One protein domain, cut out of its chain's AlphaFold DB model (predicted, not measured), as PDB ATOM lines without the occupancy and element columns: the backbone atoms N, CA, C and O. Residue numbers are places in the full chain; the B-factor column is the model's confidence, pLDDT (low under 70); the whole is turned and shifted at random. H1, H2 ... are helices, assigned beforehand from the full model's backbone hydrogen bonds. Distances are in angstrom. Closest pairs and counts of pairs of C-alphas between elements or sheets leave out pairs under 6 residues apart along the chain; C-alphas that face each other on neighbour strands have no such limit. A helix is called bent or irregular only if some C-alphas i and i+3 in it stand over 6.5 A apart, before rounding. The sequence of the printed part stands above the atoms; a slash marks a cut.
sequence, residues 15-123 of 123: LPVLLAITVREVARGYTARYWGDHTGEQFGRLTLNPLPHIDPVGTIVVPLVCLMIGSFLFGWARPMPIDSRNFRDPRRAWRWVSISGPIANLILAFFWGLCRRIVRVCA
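What this domain is: This is residues 15 to 123 of the 123 residues of the protein "Peptidase, M50 family" of Neisseria flavescens NRL30031/H210 (UniProt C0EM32). Two helices, H1 and the much longer H4, run side by side in opposite ways, and the far end of H4, residues 113 to 122, sticks out past H1 as a free arm. A third helix, H3, is set off to one side and touches no other helix; the long links before and after it join it to the rest in a loose, open shape, and the very short H2 sits near the last residues of H1. The printed part has 109 residues with four named helices, in the order H1, H2, H3, H4, and no named strand; the class is all helix. The whole is loose, with a radius of gyration of the C-alphas of 16.9 A, and flat, spanning 47 by 45 by 22 A.

Where its parts are: H1 holds residues 15 to 34 and is 28.2 A long from first to last C-alpha, beginning at C-alpha 15 at (46.713, -42.744, -11.569). H2 holds residues 39 to 42 and measures 5.1 A. H3 holds residues 56 to 69 and measures 19.5 A; it begins at C-alpha 56 at (55.987, -35.252, 1.323). It is neither bent nor irregular, but only just: C-alphas 59 and 62 are 6.5 A apart. H4, the longest helix, holds residues 90 to 122 and measures 48.2 A, ending at C-alpha 122 at (34.613, -50.076, -28.486). It too is neither bent nor irregular, but only just, with C-alphas 98 and 101 at 6.3 A, and it has a kink of 26 degrees near residue 101.

How they stand to each other: H1 touches H2 with residues 29 to 33 alone; their closest C-alphas are those of Gly 29 and Gly 40, 5.7 A apart. H4 touches H1 with residues 93 to 108 alone, and their closest C-alphas, of Arg 24 and Gly 101, are 4.7 A apart. H1 and H4 run opposite ways at a shallow tilt of 34 degrees, only just short of steep. H3 is apart from H1, from H2 and from H4, and H2 and H4 are apart. In H1 every O i to N i+4 pair is within hydrogen-bond range; in H3 8 of 10 are and in H4 26 of 29, while H2 is too short for such a pair.

The domain as a whole: The two C-alphas farthest apart are those of Arg 85 and Ala 123, at 52.5 A. Residues 113 to 123, of which 113 to 122 belong to H4, stand free; without them the body spans 48 by 31 by 23 A. The printed part has no cut and ends at the chain's last residue. The link from H1 to H2 is tight, while residues 43 to 55 and residues 70 to 89 make long links. The mean pLDDT of the printed part is 81.6, and it is under 70 at residue 50, residues 52 to 61, residue 63, residues 70 to 75 and residues 121 to 123.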
ATOM      1  N   LEU A  15      48.079 -43.079 -11.975       81.62
ATOM      2  CA  LEU A  15      46.713 -42.744 -11.569       81.62
ATOM      3  C   LEU A  15      45.946 -43.923 -10.921       81.62
ATOM      4  O   LEU A  15      45.481 -43.763  -9.789       81.62
ATOM      5  N   PRO A  16      45.819 -45.111 -11.555       83.00
ATOM      6  CA  PRO A  16      45.153 -46.264 -10.950       83.00
ATOM      7  C   PRO A  16      45.841 -46.747  -9.673       83.00
ATOM      8  O   PRO A  16      45.157 -47.188  -8.751       83.00
ATOM      9  N   VAL A  17      47.171 -46.648  -9.590       83.38
ATOM     10  CA  VAL A  17      47.930 -47.037  -8.393       83.38
ATOM     11  C   VAL A  17      47.649 -46.089  -7.228       83.38
ATOM     12  O   VAL A  17      47.369 -46.554  -6.123       83.38
ATOM     13  N   LEU A  18      47.667 -44.775  -7.463       84.25
ATOM     14  CA  LEU A  18      47.315 -43.790  -6.438       84.25
ATOM     15  C   LEU A  18      45.887 -44.006  -5.943       84.25
ATOM     16  O   LEU A  18      45.654 -44.030  -4.737       84.25
ATOM     17  N   LEU A  19      44.951 -44.238  -6.865       85.38
ATOM     18  CA  LEU A  19      43.554 -44.501  -6.535       85.38
ATOM     19  C   LEU A  19      43.398 -45.809  -5.739       85.38
ATOM     20  O   LEU A  19      42.641 -45.861  -4.772       85.38
ATOM     21  N   ALA A  20      44.161 -46.854  -6.071       87.19
ATOM     22  CA  ALA A  20      44.185 -48.091  -5.290       87.19
ATOM     23  C   ALA A  20      44.635 -47.852  -3.846       87.19
ATOM     24  O   ALA A  20      44.011 -48.348  -2.911       87.19
ATOM     25  N   ILE A  21      45.686 -47.054  -3.650       86.25
ATOM     26  CA  ILE A  21      46.180 -46.724  -2.312       86.25
ATOM     27  C   ILE A  21      45.135 -45.907  -1.543       86.25
ATOM     28  O   ILE A  21      44.832 -46.253  -0.403       86.25
ATOM     29  N   THR A  22      44.542 -44.872  -2.146       88.25
ATOM     30  CA  THR A  22      43.554 -44.032  -1.450       88.25
ATOM     31  C   THR A  22      42.306 -44.808  -1.069       88.25
ATOM     32  O   THR A  22      41.900 -44.779   0.089       88.25
ATOM     33  N   VAL A  23      41.717 -45.557  -2.004       89.38
ATOM     34  CA  VAL A  23      40.491 -46.324  -1.748       89.38
ATOM     35  C   VAL A  23      40.729 -47.392  -0.682       89.38
ATOM     36  O   VAL A  23      39.872 -47.593   0.179       89.38
ATOM     37  N   ARG A  24      41.910 -48.024  -0.662       90.56
ATOM     38  CA  ARG A  24      42.306 -48.967   0.392       90.56
ATOM     39  C   ARG A  24      42.329 -48.325   1.778       90.56
ATOM     40  O   ARG A  24      41.806 -48.907   2.728       90.56
ATOM     41  N   GLU A  25      42.951 -47.158   1.908       88.94
ATOM     42  CA  GLU A  25      43.065 -46.461   3.194       88.94
ATOM     43  C   GLU A  25      41.715 -45.885   3.651       88.94
ATOM     44  O   GLU A  25      41.352 -46.011   4.822       88.94
ATOM     45  N   VAL A  26      40.906 -45.368   2.720       89.12
ATOM     46  CA  VAL A  26      39.535 -44.917   3.002       89.12
ATOM     47  C   VAL A  26      38.653 -46.084   3.443       89.12
ATOM     48  O   VAL A  26      37.918 -45.951   4.419       89.12
ATOM     49  N   ALA A  27      38.753 -47.253   2.802       91.50
ATOM     50  CA  ALA A  27      38.003 -48.445   3.200       91.50
ATOM     51  C   ALA A  27      38.374 -48.922   4.615       91.50
ATOM     52  O   ALA A  27      37.491 -49.299   5.393       91.50
ATOM     53  N   ARG A  28      39.661 -48.857   4.981       90.12
ATOM     54  CA  ARG A  28      40.137 -49.119   6.350       90.12
ATOM     55  C   ARG A  28      39.581 -48.118   7.354       90.12
ATOM     56  O   ARG A  28      39.061 -48.531   8.386       90.12
ATOM     57  N   GLY A  29      39.625 -46.827   7.034       89.69
ATOM     58  CA  GLY A  29      39.044 -45.775   7.870       89.69
ATOM     59  C   GLY A  29      37.533 -45.931   8.051       89.69
ATOM     60  O   GLY A  29      37.024 -45.797   9.159       89.69
ATOM     61  N   TYR A  30      36.815 -46.291   6.986       90.56
ATOM     62  CA  TYR A  30      35.373 -46.522   7.033       90.56
ATOM     63  C   TYR A  30      35.013 -47.754   7.872       90.56
ATOM     64  O   TYR A  30      34.075 -47.718   8.668       90.56
ATOM     65  N   THR A  31      35.787 -48.838   7.751       91.25
ATOM     66  CA  THR A  31      35.609 -50.012   8.619       91.25
ATOM     67  C   THR A  31      35.951 -49.700  10.072       91.25
ATOM     68  O   THR A  31      35.192 -50.093  10.952       91.25
ATOM     69  N   ALA A  32      37.018 -48.947  10.346       91.06
ATOM     70  CA  ALA A  32      37.353 -48.508  11.700       91.06
ATOM     71  C   ALA A  32      36.217 -47.672  12.323       91.06
ATOM     72  O   ALA A  32      35.776 -47.976  13.434       91.06
ATOM     73  N   ARG A  33      35.649 -46.730  11.553       90.75
ATOM     74  CA  ARG A  33      34.472 -45.933  11.940       90.75
ATOM     75  C   ARG A  33      33.269 -46.803  12.273       90.75
ATOM     76  O   ARG A  33      32.646 -46.611  13.313       90.75
ATOM     77  N   TYR A  34      32.968 -47.789  11.429       90.81
ATOM     78  CA  TYR A  34      31.870 -48.727  11.667       90.81
ATOM     79  C   TYR A  34      32.026 -49.484  13.001       90.81
ATOM     80  O   TYR A  34      31.041 -49.739  13.693       90.81
ATOM     81  N   TRP A  35      33.264 -49.792  13.402       90.69
ATOM     82  CA  TRP A  35      33.579 -50.452  14.674       90.69
ATOM     83  C   TRP A  35      33.710 -49.504  15.881       90.69
ATOM     84  O   TRP A  35      33.912 -49.980  17.003       90.69
ATOM     85  N   GLY A  36      33.535 -48.193  15.682       87.69
ATOM     86  CA  GLY A  36      33.506 -47.171  16.735       87.69
ATOM     87  C   GLY A  36      34.675 -46.184  16.711       87.69
ATOM     88  O   GLY A  36      34.619 -45.174  17.411       87.69
ATOM     89  N   ASP A  37      35.699 -46.414  15.888       89.69
ATOM     90  CA  ASP A  37      36.867 -45.539  15.824       89.69
ATOM     91  C   ASP A  37      36.683 -44.390  14.825       89.69
ATOM     92  O   ASP A  37      36.791 -44.559  13.611       89.69
ATOM     93  N   HIS A  38      36.434 -43.197  15.355       87.56
ATOM     94  CA  HIS A  38      36.241 -41.979  14.568       87.56
ATOM     95  C   HIS A  38      37.548 -41.203  14.345       87.56
ATOM     96  O   HIS A  38      37.518 -40.132  13.743       87.56
ATOM     97  N   THR A  39      38.702 -41.736  14.767       87.31
ATOM     98  CA  THR A  39      40.012 -41.065  14.670       87.31
ATOM     99  C   THR A  39      40.304 -40.587  13.243       87.31
ATOM    100  O   THR A  39      40.638 -39.424  13.023       87.31
ATOM    101  N   GLY A  40      40.106 -41.441  12.234       81.50
ATOM    102  CA  GLY A  40      40.335 -41.076  10.830       81.50
ATOM    103  C   GLY A  40      39.415 -39.967  10.295       81.50
ATOM    104  O   GLY A  40      39.835 -39.176   9.447       81.50
ATOM    105  N   GLU A  41      38.183 -39.881  10.801       83.12
ATOM    106  CA  GLU A  41      37.232 -38.809  10.478       83.12
ATOM    107  C   GLU A  41      37.607 -37.505  11.190       83.12
ATOM    108  O   GLU A  41      37.635 -36.452  10.559       83.12
ATOM    109  N   GLN A  42      37.996 -37.585  12.465       85.31
ATOM    110  CA  GLN A  42      38.457 -36.444  13.264       85.31
ATOM    111  C   GLN A  42      39.716 -35.793  12.679       85.31
ATOM    112  O   GLN A  42      39.854 -34.574  12.712       85.31
ATOM    113  N   PHE A  43      40.613 -36.586  12.086       84.06
ATOM    114  CA  PHE A  43      41.781 -36.075  11.361       84.06
ATOM    115  C   PHE A  43      41.470 -35.590   9.933       84.06
ATOM    116  O   PHE A  43      42.396 -35.214   9.214       84.06
ATOM    117  N   GLY A  44      40.208 -35.628   9.490       81.06
ATOM    118  CA  GLY A  44      39.802 -35.205   8.147       81.06
ATOM    119  C   GLY A  44      40.381 -36.067   7.017       81.06
ATOM    120  O   GLY A  44      40.446 -35.622   5.873       81.06
ATOM    121  N   ARG A  45      40.831 -37.294   7.319       80.75
ATOM    122  CA  ARG A  45      41.488 -38.195   6.351       80.75
ATOM    123  C   ARG A  45      40.524 -39.142   5.646       80.75
ATOM    124  O   ARG A  45      40.919 -39.848   4.728       80.75
ATOM    125  N   LEU A  46      39.250 -39.140   6.029       80.19
ATOM    126  CA  LEU A  46      38.206 -39.961   5.414       80.19
ATOM    127  C   LEU A  46      37.701 -39.310   4.110       80.19
ATOM    128  O   LEU A  46      36.539 -38.943   3.974       80.19
ATOM    129  N   THR A  47      38.619 -39.114   3.164       80.62
ATOM    130  CA  THR A  47      38.389 -38.423   1.892       80.62
ATOM    131  C   THR A  47      39.012 -39.193   0.734       80.62
ATOM    132  O   THR A  47      40.088 -39.768   0.865       80.62
ATOM    133  N   LEU A  48      38.357 -39.172  -0.428       79.19
ATOM    134  CA  LEU A  48      38.892 -39.753  -1.666       79.19
ATOM    135  C   LEU A  48      39.997 -38.893  -2.297       79.19
ATOM    136  O   LEU A  48      40.542 -39.252  -3.340       79.19
ATOM    137  N   ASN A  49      40.343 -37.763  -1.675       78.56
ATOM    138  CA  ASN A  49      41.443 -36.929  -2.118       78.56
ATOM    139  C   ASN A  49      42.800 -37.626  -1.840       78.56
ATOM    140  O   ASN A  49      43.105 -37.923  -0.677       78.56
ATOM    141  N   PRO A  50      43.644 -37.873  -2.866       68.00
ATOM    142  CA  PRO A  50      44.970 -38.468  -2.688       68.00
ATOM    143  C   PRO A  50      45.967 -37.550  -1.980       68.00
ATOM    144  O   PRO A  50      46.872 -38.047  -1.318       68.00
ATOM    145  N   LEU A  51      45.798 -36.229  -2.065       71.75
ATOM    146  CA  LEU A  51      46.727 -35.248  -1.493       71.75
ATOM    147  C   LEU A  51      46.989 -35.441   0.016       71.75
ATOM    148  O   LEU A  51      48.154 -35.525   0.396       71.75
ATOM    149  N   PRO A  52      45.971 -35.572   0.892       63.69
ATOM    150  CA  PRO A  52      46.185 -35.785   2.330       63.69
ATOM    151  C   PRO A  52      46.789 -37.151   2.692       63.69
ATOM    152  O   PRO A  52      47.232 -37.338   3.828       63.69
ATOM    153  N   HIS A  53      46.804 -38.097   1.750       68.44
ATOM    154  CA  HIS A  53      47.373 -39.434   1.932       68.44
ATOM    155  C   HIS A  53      48.844 -39.516   1.497       68.44
ATOM    156  O   HIS A  53      49.531 -40.485   1.817       68.44
ATOM    157  N   ILE A  54      49.356 -38.510   0.788       67.19
ATOM    158  CA  ILE A  54      50.751 -38.453   0.348       67.19
ATOM    159  C   ILE A  54      51.604 -37.863   1.477       67.19
ATOM    160  O   ILE A  54      51.287 -36.804   2.017       67.19
ATOM    161  N   ASP A  55      52.692 -38.549   1.842       68.88
ATOM    162  CA  ASP A  55      53.675 -38.002   2.780       68.88
ATOM    163  C   ASP A  55      54.801 -37.305   1.993       68.88
ATOM    164  O   ASP A  55      55.529 -37.986   1.264       68.88
ATOM    165  N   PRO A  56      54.972 -35.974   2.091       64.56
ATOM    166  CA  PRO A  56      55.987 -35.252   1.323       64.56
ATOM    167  C   PRO A  56      57.415 -35.723   1.632       64.56
ATOM    168  O   PRO A  56      58.277 -35.671   0.757       64.56
ATOM    169  N   VAL A  57      57.668 -36.262   2.829       66.19
ATOM    170  CA  VAL A  57      58.985 -36.810   3.187       66.19
ATOM    171  C   VAL A  57      59.222 -38.140   2.470       66.19
ATOM    172  O   VAL A  57      60.229 -38.312   1.783       66.19
ATOM    173  N   GLY A  58      58.263 -39.063   2.568       62.44
ATOM    174  CA  GLY A  58      58.355 -40.394   1.963       62.44
ATOM    175  C   GLY A  58      58.252 -40.397   0.436       62.44
ATOM    176  O   GLY A  58      58.747 -41.321  -0.201       62.44
ATOM    177  N   THR A  59      57.638 -39.371  -0.159       64.38
ATOM    178  CA  THR A  59      57.347 -39.324  -1.605       64.38
ATOM    179  C   THR A  59      58.339 -38.466  -2.393       64.38
ATOM    180  O   THR A  59      58.461 -38.649  -3.599       64.38
ATOM    181  N   ILE A  60      59.062 -37.542  -1.745       67.19
ATOM    182  CA  ILE A  60      59.998 -36.626  -2.425       67.19
ATOM    183  C   ILE A  60      61.428 -36.822  -1.926       67.19
ATOM    184  O   ILE A  60      62.334 -37.015  -2.730       67.19
ATOM    185  N   VAL A  61      61.647 -36.821  -0.609       69.81
ATOM    186  CA  VAL A  61      63.005 -36.850  -0.039       69.81
ATOM    187  C   VAL A  61      63.645 -38.227  -0.205       69.81
ATOM    188  O   VAL A  61      64.777 -38.331  -0.673       69.81
ATOM    189  N   VAL A  62      62.912 -39.294   0.126       73.75
ATOM    190  CA  VAL A  62      63.440 -40.669   0.066       73.75
ATOM    191  C   VAL A  62      63.766 -41.105  -1.369       73.75
ATOM    192  O   VAL A  62      64.880 -41.582  -1.585       73.75
ATOM    193  N   PRO A  63      62.903 -40.876  -2.378       67.62
ATOM    194  CA  PRO A  63      63.238 -41.201  -3.763       67.62
ATOM    195  C   PRO A  63      64.446 -40.427  -4.285       67.62
ATOM    196  O   PRO A  63      65.260 -40.995  -5.007       67.62
ATOM    197  N   LEU A  64      64.595 -39.153  -3.904       72.50
ATOM    198  CA  LEU A  64      65.697 -38.303  -4.354       72.50
ATOM    199  C   LEU A  64      67.038 -38.773  -3.776       72.50
ATOM    200  O   LEU A  64      68.020 -38.878  -4.504       72.50
ATOM    201  N   VAL A  65      67.059 -39.165  -2.499       75.06
ATOM    202  CA  VAL A  65      68.235 -39.778  -1.864       75.06
ATOM    203  C   VAL A  65      68.532 -41.160  -2.462       75.06
ATOM    204  O   VAL A  65      69.683 -41.449  -2.783       75.06
ATOM    205  N   CYS A  66      67.518 -41.999  -2.695       70.25
ATOM    206  CA  CYS A  66      67.693 -43.301  -3.353       70.25
ATOM    207  C   CYS A  66      68.267 -43.167  -4.771       70.25
ATOM    208  O   CYS A  66      69.141 -43.950  -5.143       70.25
ATOM    209  N   LEU A  67      67.825 -42.161  -5.534       71.06
ATOM    210  CA  LEU A  67      68.360 -41.839  -6.858       71.06
ATOM    211  C   LEU A  67      69.824 -41.388  -6.792       71.06
ATOM    212  O   LEU A  67      70.613 -41.802  -7.637       71.06
ATOM    213  N   MET A  68      70.211 -40.606  -5.778       74.31
ATOM    214  CA  MET A  68      71.609 -40.201  -5.579       74.31
ATOM    215  C   MET A  68      72.527 -41.368  -5.191       74.31
ATOM    216  O   MET A  68      73.696 -41.373  -5.562       74.31
ATOM    217  N   ILE A  69      72.005 -42.366  -4.472       77.75
ATOM    218  CA  ILE A  69      72.761 -43.553  -4.035       77.75
ATOM    219  C   ILE A  69      72.706 -44.677  -5.098       77.75
ATOM    220  O   ILE A  69      73.393 -45.687  -4.980       77.75
ATOM    221  N   GLY A  70      71.897 -44.533  -6.157       63.53
ATOM    222  CA  GLY A  70      71.709 -45.567  -7.187       63.53
ATOM    223  C   GLY A  70      70.980 -46.820  -6.679       63.53
ATOM    224  O   GLY A  70      71.096 -47.895  -7.264       63.53
ATOM    225  N   SER A  71      70.260 -46.693  -5.563       64.69
ATOM    226  CA  SER A  71      69.558 -47.786  -4.889       64.69
ATOM    227  C   SER A  71      68.109 -47.923  -5.362       64.69
ATOM    228  O   SER A  71      67.583 -47.092  -6.100       64.69
ATOM    229  N   PHE A  72      67.445 -48.989  -4.913       68.62
ATOM    230  CA  PHE A  72      66.031 -49.252  -5.180       68.62
ATOM    231  C   PHE A  72      65.155 -48.031  -4.837       68.62
ATOM    232  O   PHE A  72      65.282 -47.455  -3.757       68.62
ATOM    233  N   LEU A  73      64.259 -47.645  -5.752       67.69
ATOM    234  CA  LEU A  73      63.318 -46.540  -5.555       67.69
ATOM    235  C   LEU A  73      62.298 -46.938  -4.484       67.69
ATOM    236  O   LEU A  73      61.475 -47.829  -4.698       67.69
ATOM    237  N   PHE A  74      62.376 -46.289  -3.324       68.44
ATOM    238  CA  PHE A  74      61.498 -46.551  -2.191       68.44
ATOM    239  C   PHE A  74      60.744 -45.279  -1.808       68.44
ATOM    240  O   PHE A  74      61.314 -44.191  -1.768       68.44
ATOM    241  N   GLY A  75      59.454 -45.419  -1.525       67.94
ATOM    242  CA  GLY A  75      58.610 -44.336  -1.043       67.94
ATOM    243  C   GLY A  75      57.359 -44.903  -0.389       67.94
ATOM    244  O   GLY A  75      56.891 -45.981  -0.764       67.94
ATOM    245  N   TRP A  76      56.830 -44.206   0.613       70.12
ATOM    246  CA  TRP A  76      55.622 -44.625   1.323       70.12
ATOM    247  C   TRP A  76      54.614 -43.484   1.430       70.12
ATOM    248  O   TRP A  76      54.970 -42.313   1.550       70.12
ATOM    249  N   ALA A  77      53.337 -43.857   1.402       71.81
ATOM    250  CA  ALA A  77      52.223 -42.962   1.676       71.81
ATOM    251  C   ALA A  77      51.956 -42.886   3.186       71.81
ATOM    252  O   ALA A  77      52.307 -43.800   3.939       71.81
ATOM    253  N   ARG A  78      51.304 -41.812   3.631       75.25
ATOM    254  CA  ARG A  78      50.914 -41.632   5.029       75.25
ATOM    255  C   ARG A  78      49.720 -42.555   5.337       75.25
ATOM    256  O   ARG A  78      48.653 -42.357   4.756       75.25
ATOM    257  N   PRO A  79      49.860 -43.552   6.230       78.88
ATOM    258  CA  PRO A  79      48.788 -44.509   6.498       78.88
ATOM    259  C   PRO A  79      47.617 -43.875   7.264       78.88
ATOM    260  O   PRO A  79      47.772 -42.857   7.955       78.88
ATOM    261  N   MET A  80      46.439 -44.501   7.158       81.75
ATOM    262  CA  MET A  80      45.247 -44.082   7.897       81.75
ATOM    263  C   MET A  80      45.450 -44.308   9.408       81.75
ATOM    264  O   MET A  80      45.798 -45.421   9.808       81.75
ATOM    265  N   PRO A  81      45.255 -43.285  10.265       84.38
ATOM    266  CA  PRO A  81      45.365 -43.451  11.705       84.38
ATOM    267  C   PRO A  81      44.164 -44.252  12.212       84.38
ATOM    268  O   PRO A  81      43.018 -43.905  11.926       84.38
ATOM    269  N   ILE A  82      44.441 -45.323  12.949       85.75
ATOM    270  CA  ILE A  82      43.442 -46.205  13.552       85.75
ATOM    271  C   ILE A  82      43.795 -46.336  15.032       85.75
ATOM    272  O   ILE A  82      44.915 -46.736  15.358       85.75
ATOM    273  N   ASP A  83      42.856 -46.013  15.918       88.69
ATOM    274  CA  ASP A  83      43.009 -46.192  17.360       88.69
ATOM    275  C   ASP A  83      42.135 -47.346  17.854       88.69
ATOM    276  O   ASP A  83      40.910 -47.253  17.960       88.69
ATOM    277  N   SER A  84      42.784 -48.453  18.216       84.19
ATOM    278  CA  SER A  84      42.079 -49.642  18.681       84.19
ATOM    279  C   SER A  84      41.384 -49.478  20.030       84.19
ATOM    280  O   SER A  84      40.557 -50.318  20.382       84.19
ATOM    281  N   ARG A  85      41.711 -48.424  20.788       88.06
ATOM    282  CA  ARG A  85      41.080 -48.121  22.080       88.06
ATOM    283  C   ARG A  85      39.636 -47.646  21.923       88.06
ATOM    284  O   ARG A  85      38.850 -47.819  22.844       88.06
ATOM    285  N   ASN A  86      39.282 -47.113  20.753       87.88
ATOM    286  CA  ASN A  86      37.929 -46.641  20.448       87.88
ATOM    287  C   ASN A  86      37.002 -47.752  19.921       87.88
ATOM    288  O   ASN A  86      35.813 -47.517  19.698       87.88
ATOM    289  N   PHE A  87      37.516 -48.966  19.693       90.25
ATOM    290  CA  PHE A  87      36.705 -50.062  19.173       90.25
ATOM    291  C   PHE A  87      35.764 -50.640  20.228       90.25
ATOM    292  O   PHE A  87      36.175 -50.971  21.337       90.25
ATOM    293  N   ARG A  88      34.511 -50.885  19.825       86.75
ATOM    294  CA  ARG A  88      33.527 -51.613  20.647       86.75
ATOM    295  C   ARG A  88      33.959 -53.053  20.941       86.75
ATOM    296  O   ARG A  88      33.764 -53.546  22.044       86.75
ATOM    297  N   ASP A  89      34.533 -53.727  19.941       90.75
ATOM    298  CA  ASP A  89      35.129 -55.063  20.067       90.75
ATOM    299  C   ASP A  89      36.451 -55.106  19.280       90.75
ATOM    300  O   ASP A  89      36.438 -55.316  18.060       90.75
ATOM    301  N   PRO A  90      37.605 -54.924  19.950       88.62
ATOM    302  CA  PRO A  90      38.903 -54.832  19.287       88.62
ATOM    303  C   PRO A  90      39.252 -56.068  18.452       88.62
ATOM    304  O   PRO A  90      39.852 -55.950  17.385       88.62
ATOM    305  N   ARG A  91      38.851 -57.269  18.893       89.44
ATOM    306  CA  ARG A  91      39.199 -58.527  18.207       89.44
ATOM    307  C   ARG A  91      38.425 -58.720  16.912       89.44
ATOM    308  O   ARG A  91      38.938 -59.322  15.965       89.44
ATOM    309  N   ARG A  92      37.169 -58.278  16.868       90.50
ATOM    310  CA  ARG A  92      36.378 -58.299  15.630       90.50
ATOM    311  C   ARG A  92      36.787 -57.148  14.721       90.50
ATOM    312  O   ARG A  92      37.032 -57.396  13.544       90.50
ATOM    313  N   ALA A  93      36.950 -55.947  15.271       89.69
ATOM    314  CA  ALA A  93      37.351 -54.764  14.520       89.69
ATOM    315  C   ALA A  93      38.652 -54.992  13.738       89.69
ATOM    316  O   ALA A  93      38.671 -54.814  12.524       89.69
ATOM    317  N   TRP A  94      39.701 -55.510  14.387       89.62
ATOM    318  CA  TRP A  94      40.978 -55.786  13.720       89.62
ATOM    319  C   TRP A  94      40.874 -56.779  12.560       89.62
ATOM    320  O   TRP A  94      41.547 -56.595  11.547       89.62
ATOM    321  N   ARG A  95      40.017 -57.805  12.667       93.00
ATOM    322  CA  ARG A  95      39.790 -58.760  11.571       93.00
ATOM    323  C   ARG A  95      39.146 -58.092  10.360       93.00
ATOM    324  O   ARG A  95      39.559 -58.340   9.236       93.00
ATOM    325  N   TRP A  96      38.157 -57.232  10.578       92.12
ATOM    326  CA  TRP A  96      37.486 -56.542   9.477       92.12
ATOM    327  C   TRP A  96      38.349 -55.439   8.864       92.12
ATOM    328  O   TRP A  96      38.374 -55.299   7.646       92.12
ATOM    329  N   VAL A  97      39.098 -54.700   9.682       91.69
ATOM    330  CA  VAL A  97      40.002 -53.634   9.227       91.69
ATOM    331  C   VAL A  97      41.197 -54.194   8.445       91.69
ATOM    332  O   VAL A  97      41.639 -53.589   7.468       91.69
ATOM    333  N   SER A  98      41.727 -55.363   8.819       90.38
ATOM    334  CA  SER A  98      42.823 -55.984   8.064       90.38
ATOM    335  C   SER A  98      42.368 -56.492   6.693       90.38
ATOM    336  O   SER A  98      43.106 -56.343   5.718       90.38
ATOM    337  N   ILE A  99      41.144 -57.023   6.607       94.50
ATOM    338  CA  ILE A  99      40.549 -57.574   5.381       94.50
ATOM    339  C   ILE A  99      39.979 -56.473   4.466       94.50
ATOM    340  O   ILE A  99      39.982 -56.633   3.243       94.50
ATOM    341  N   SER A 100      39.536 -55.336   5.010       92.75
ATOM    342  CA  SER A 100      38.920 -54.261   4.217       92.75
ATOM    343  C   SER A 100      39.860 -53.676   3.165       92.75
ATOM    344  O   SER A 100      39.425 -53.382   2.054       92.75
ATOM    345  N   GLY A 101      41.157 -53.583   3.470       89.06
ATOM    346  CA  GLY A 101      42.161 -53.123   2.515       89.06
ATOM    347  C   GLY A 101      42.291 -54.035   1.279       89.06
ATOM    348  O   GLY A 101      42.110 -53.564   0.155       89.06
ATOM    349  N   PRO A 102      42.584 -55.338   1.450       91.88
ATOM    350  CA  PRO A 102      42.577 -56.312   0.359       91.88
ATOM    351  C   PRO A 102      41.270 -56.335  -0.441       91.88
ATOM    352  O   PRO A 102      41.317 -56.349  -1.669       91.88
ATOM    353  N   ILE A 103      40.112 -56.282   0.229       94.31
ATOM    354  CA  ILE A 103      38.805 -56.244  -0.447       94.31
ATOM    355  C   ILE A 103      38.680 -55.002  -1.334       94.31
ATOM    356  O   ILE A 103      38.282 -55.121  -2.492       94.31
ATOM    357  N   ALA A 104      39.054 -53.825  -0.831       92.81
ATOM    358  CA  ALA A 104      39.006 -52.583  -1.596       92.81
ATOM    359  C   ALA A 104      39.850 -52.663  -2.879       92.81
ATOM    360  O   ALA A 104      39.389 -52.289  -3.958       92.81
ATOM    361  N   ASN A 105      41.051 -53.241  -2.786       92.19
ATOM    362  CA  ASN A 105      41.908 -53.458  -3.949       92.19
ATOM    363  C   ASN A 105      41.322 -54.474  -4.935       92.19
ATOM    364  O   ASN A 105      41.431 -54.266  -6.139       92.19
ATOM    365  N   LEU A 106      40.699 -55.555  -4.456       92.06
ATOM    366  CA  LEU A 106      40.058 -56.549  -5.323       92.06
ATOM    367  C   LEU A 106      38.873 -55.956  -6.091       92.06
ATOM    368  O   LEU A 106      38.752 -56.182  -7.294       92.06
ATOM    369  N   ILE A 107      38.041 -55.153  -5.421       92.44
ATOM    370  CA  ILE A 107      36.936 -54.426  -6.058       92.44
ATOM    371  C   ILE A 107      37.485 -53.493  -7.141       92.44
ATOM    372  O   ILE A 107      36.979 -53.474  -8.263       92.44
ATOM    373  N   LEU A 108      38.559 -52.762  -6.836       89.94
ATOM    374  CA  LEU A 108      39.154 -51.839  -7.793       89.94
ATOM    375  C   LEU A 108      39.829 -52.564  -8.969       89.94
ATOM    376  O   LEU A 108      39.715 -52.124 -10.111       89.94
ATOM    377  N   ALA A 109      40.485 -53.698  -8.723       88.06
ATOM    378  CA  ALA A 109      41.064 -54.535  -9.771       88.06
ATOM    379  C   ALA A 109      39.982 -55.076 -10.716       88.06
ATOM    380  O   ALA A 109      40.156 -55.050 -11.935       88.06
ATOM    381  N   PHE A 110      38.844 -55.509 -10.166       90.50
ATOM    382  CA  PHE A 110      37.694 -55.933 -10.960       90.50
ATOM    383  C   PHE A 110      37.126 -54.778 -11.797       90.50
ATOM    384  O   PHE A 110      36.884 -54.950 -12.992       90.50
ATOM    385  N   PHE A 111      36.995 -53.585 -11.206       89.44
ATOM    386  CA  PHE A 111      36.551 -52.376 -11.903       89.44
ATOM    387  C   PHE A 111      37.465 -52.016 -13.086       89.44
ATOM    388  O   PHE A 111      36.989 -51.849 -14.209       89.44
ATOM    389  N   TRP A 112      38.786 -51.985 -12.882       86.19
ATOM    390  CA  TRP A 112      39.749 -51.736 -13.962       86.19
ATOM    391  C   TRP A 112      39.741 -52.827 -15.034       86.19
ATOM    392  O   TRP A 112      39.843 -52.524 -16.225       86.19
ATOM    393  N   GLY A 113      39.584 -54.092 -14.634       87.25
ATOM    394  CA  GLY A 113      39.417 -55.209 -15.562       87.25
ATOM    395  C   GLY A 113      38.189 -55.038 -16.458       87.25
ATOM    396  O   GLY A 113      38.272 -55.255 -17.670       87.25
ATOM    397  N   LEU A 114      37.074 -54.578 -15.885       88.12
ATOM    398  CA  LEU A 114      35.848 -54.292 -16.622       88.12
ATOM    399  C   LEU A 114      36.020 -53.093 -17.567       88.12
ATOM    400  O   LEU A 114      35.688 -53.210 -18.746       88.12
ATOM    401  N   CYS A 115      36.621 -51.990 -17.105       85.06
ATOM    402  CA  CYS A 115      36.959 -50.843 -17.957       85.06
ATOM    403  C   CYS A 115      37.827 -51.255 -19.151       85.06
ATOM    404  O   CYS A 115      37.523 -50.895 -20.287       85.06
ATOM    405  N   ARG A 116      38.869 -52.068 -18.928       84.75
ATOM    406  CA  ARG A 116      39.724 -52.582 -20.008       84.75
ATOM    407  C   ARG A 116      38.929 -53.405 -21.021       84.75
ATOM    408  O   ARG A 116      39.205 -53.326 -22.217       84.75
ATOM    409  N   ARG A 117      37.971 -54.213 -20.555       82.75
ATOM    410  CA  ARG A 117      37.109 -55.012 -21.433       82.75
ATOM    411  C   ARG A 117      36.210 -54.120 -22.286       82.75
ATOM    412  O   ARG A 117      36.129 -54.362 -23.480       82.75
ATOM    413  N   ILE A 118      35.593 -53.093 -21.704       79.06
ATOM    414  CA  ILE A 118      34.716 -52.155 -22.423       79.06
ATOM    415  C   ILE A 118      35.503 -51.379 -23.486       79.06
ATOM    416  O   ILE A 118      35.098 -51.350 -24.641       79.06
ATOM    417  N   VAL A 119      36.668 -50.830 -23.131       77.81
ATOM    418  CA  VAL A 119      37.512 -50.074 -24.076       77.81
ATOM    419  C   VAL A 119      37.957 -50.940 -25.257       77.81
ATOM    420  O   VAL A 119      37.952 -50.469 -26.385       77.81
ATOM    421  N   ARG A 120      38.279 -52.221 -25.030       70.56
ATOM    422  CA  ARG A 120      38.605 -53.170 -26.112       70.56
ATOM    423  C   ARG A 120      37.422 -53.567 -26.992       70.56
ATOM    424  O   ARG A 120      37.650 -54.107 -28.061       70.56
ATOM    425  N   VAL A 121      36.192 -53.412 -26.512       69.88
ATOM    426  CA  VAL A 121      34.982 -53.729 -27.285       69.88
ATOM    427  C   VAL A 121      34.555 -52.533 -28.146       69.88
ATOM    428  O   VAL A 121      33.882 -52.727 -29.150       69.88
ATOM    429  N   CYS A 122      34.955 -51.312 -27.775       52.00
ATOM    430  CA  CYS A 122      34.613 -50.076 -28.486       52.00
ATOM    431  C   CYS A 122      35.725 -49.524 -29.402       52.00
ATOM    432  O   CYS A 122      35.482 -48.515 -30.062       52.00
ATOM    433  N   ALA A 123      36.913 -50.136 -29.424       51.03
ATOM    434  CA  ALA A 123      38.051 -49.770 -30.276       51.03
ATOM    435  C   ALA A 123      38.304 -50.857 -31.323       51.03
ATOM    436  O   ALA A 123      38.626 -50.490 -32.473       51.03
TER     437      ALA A 123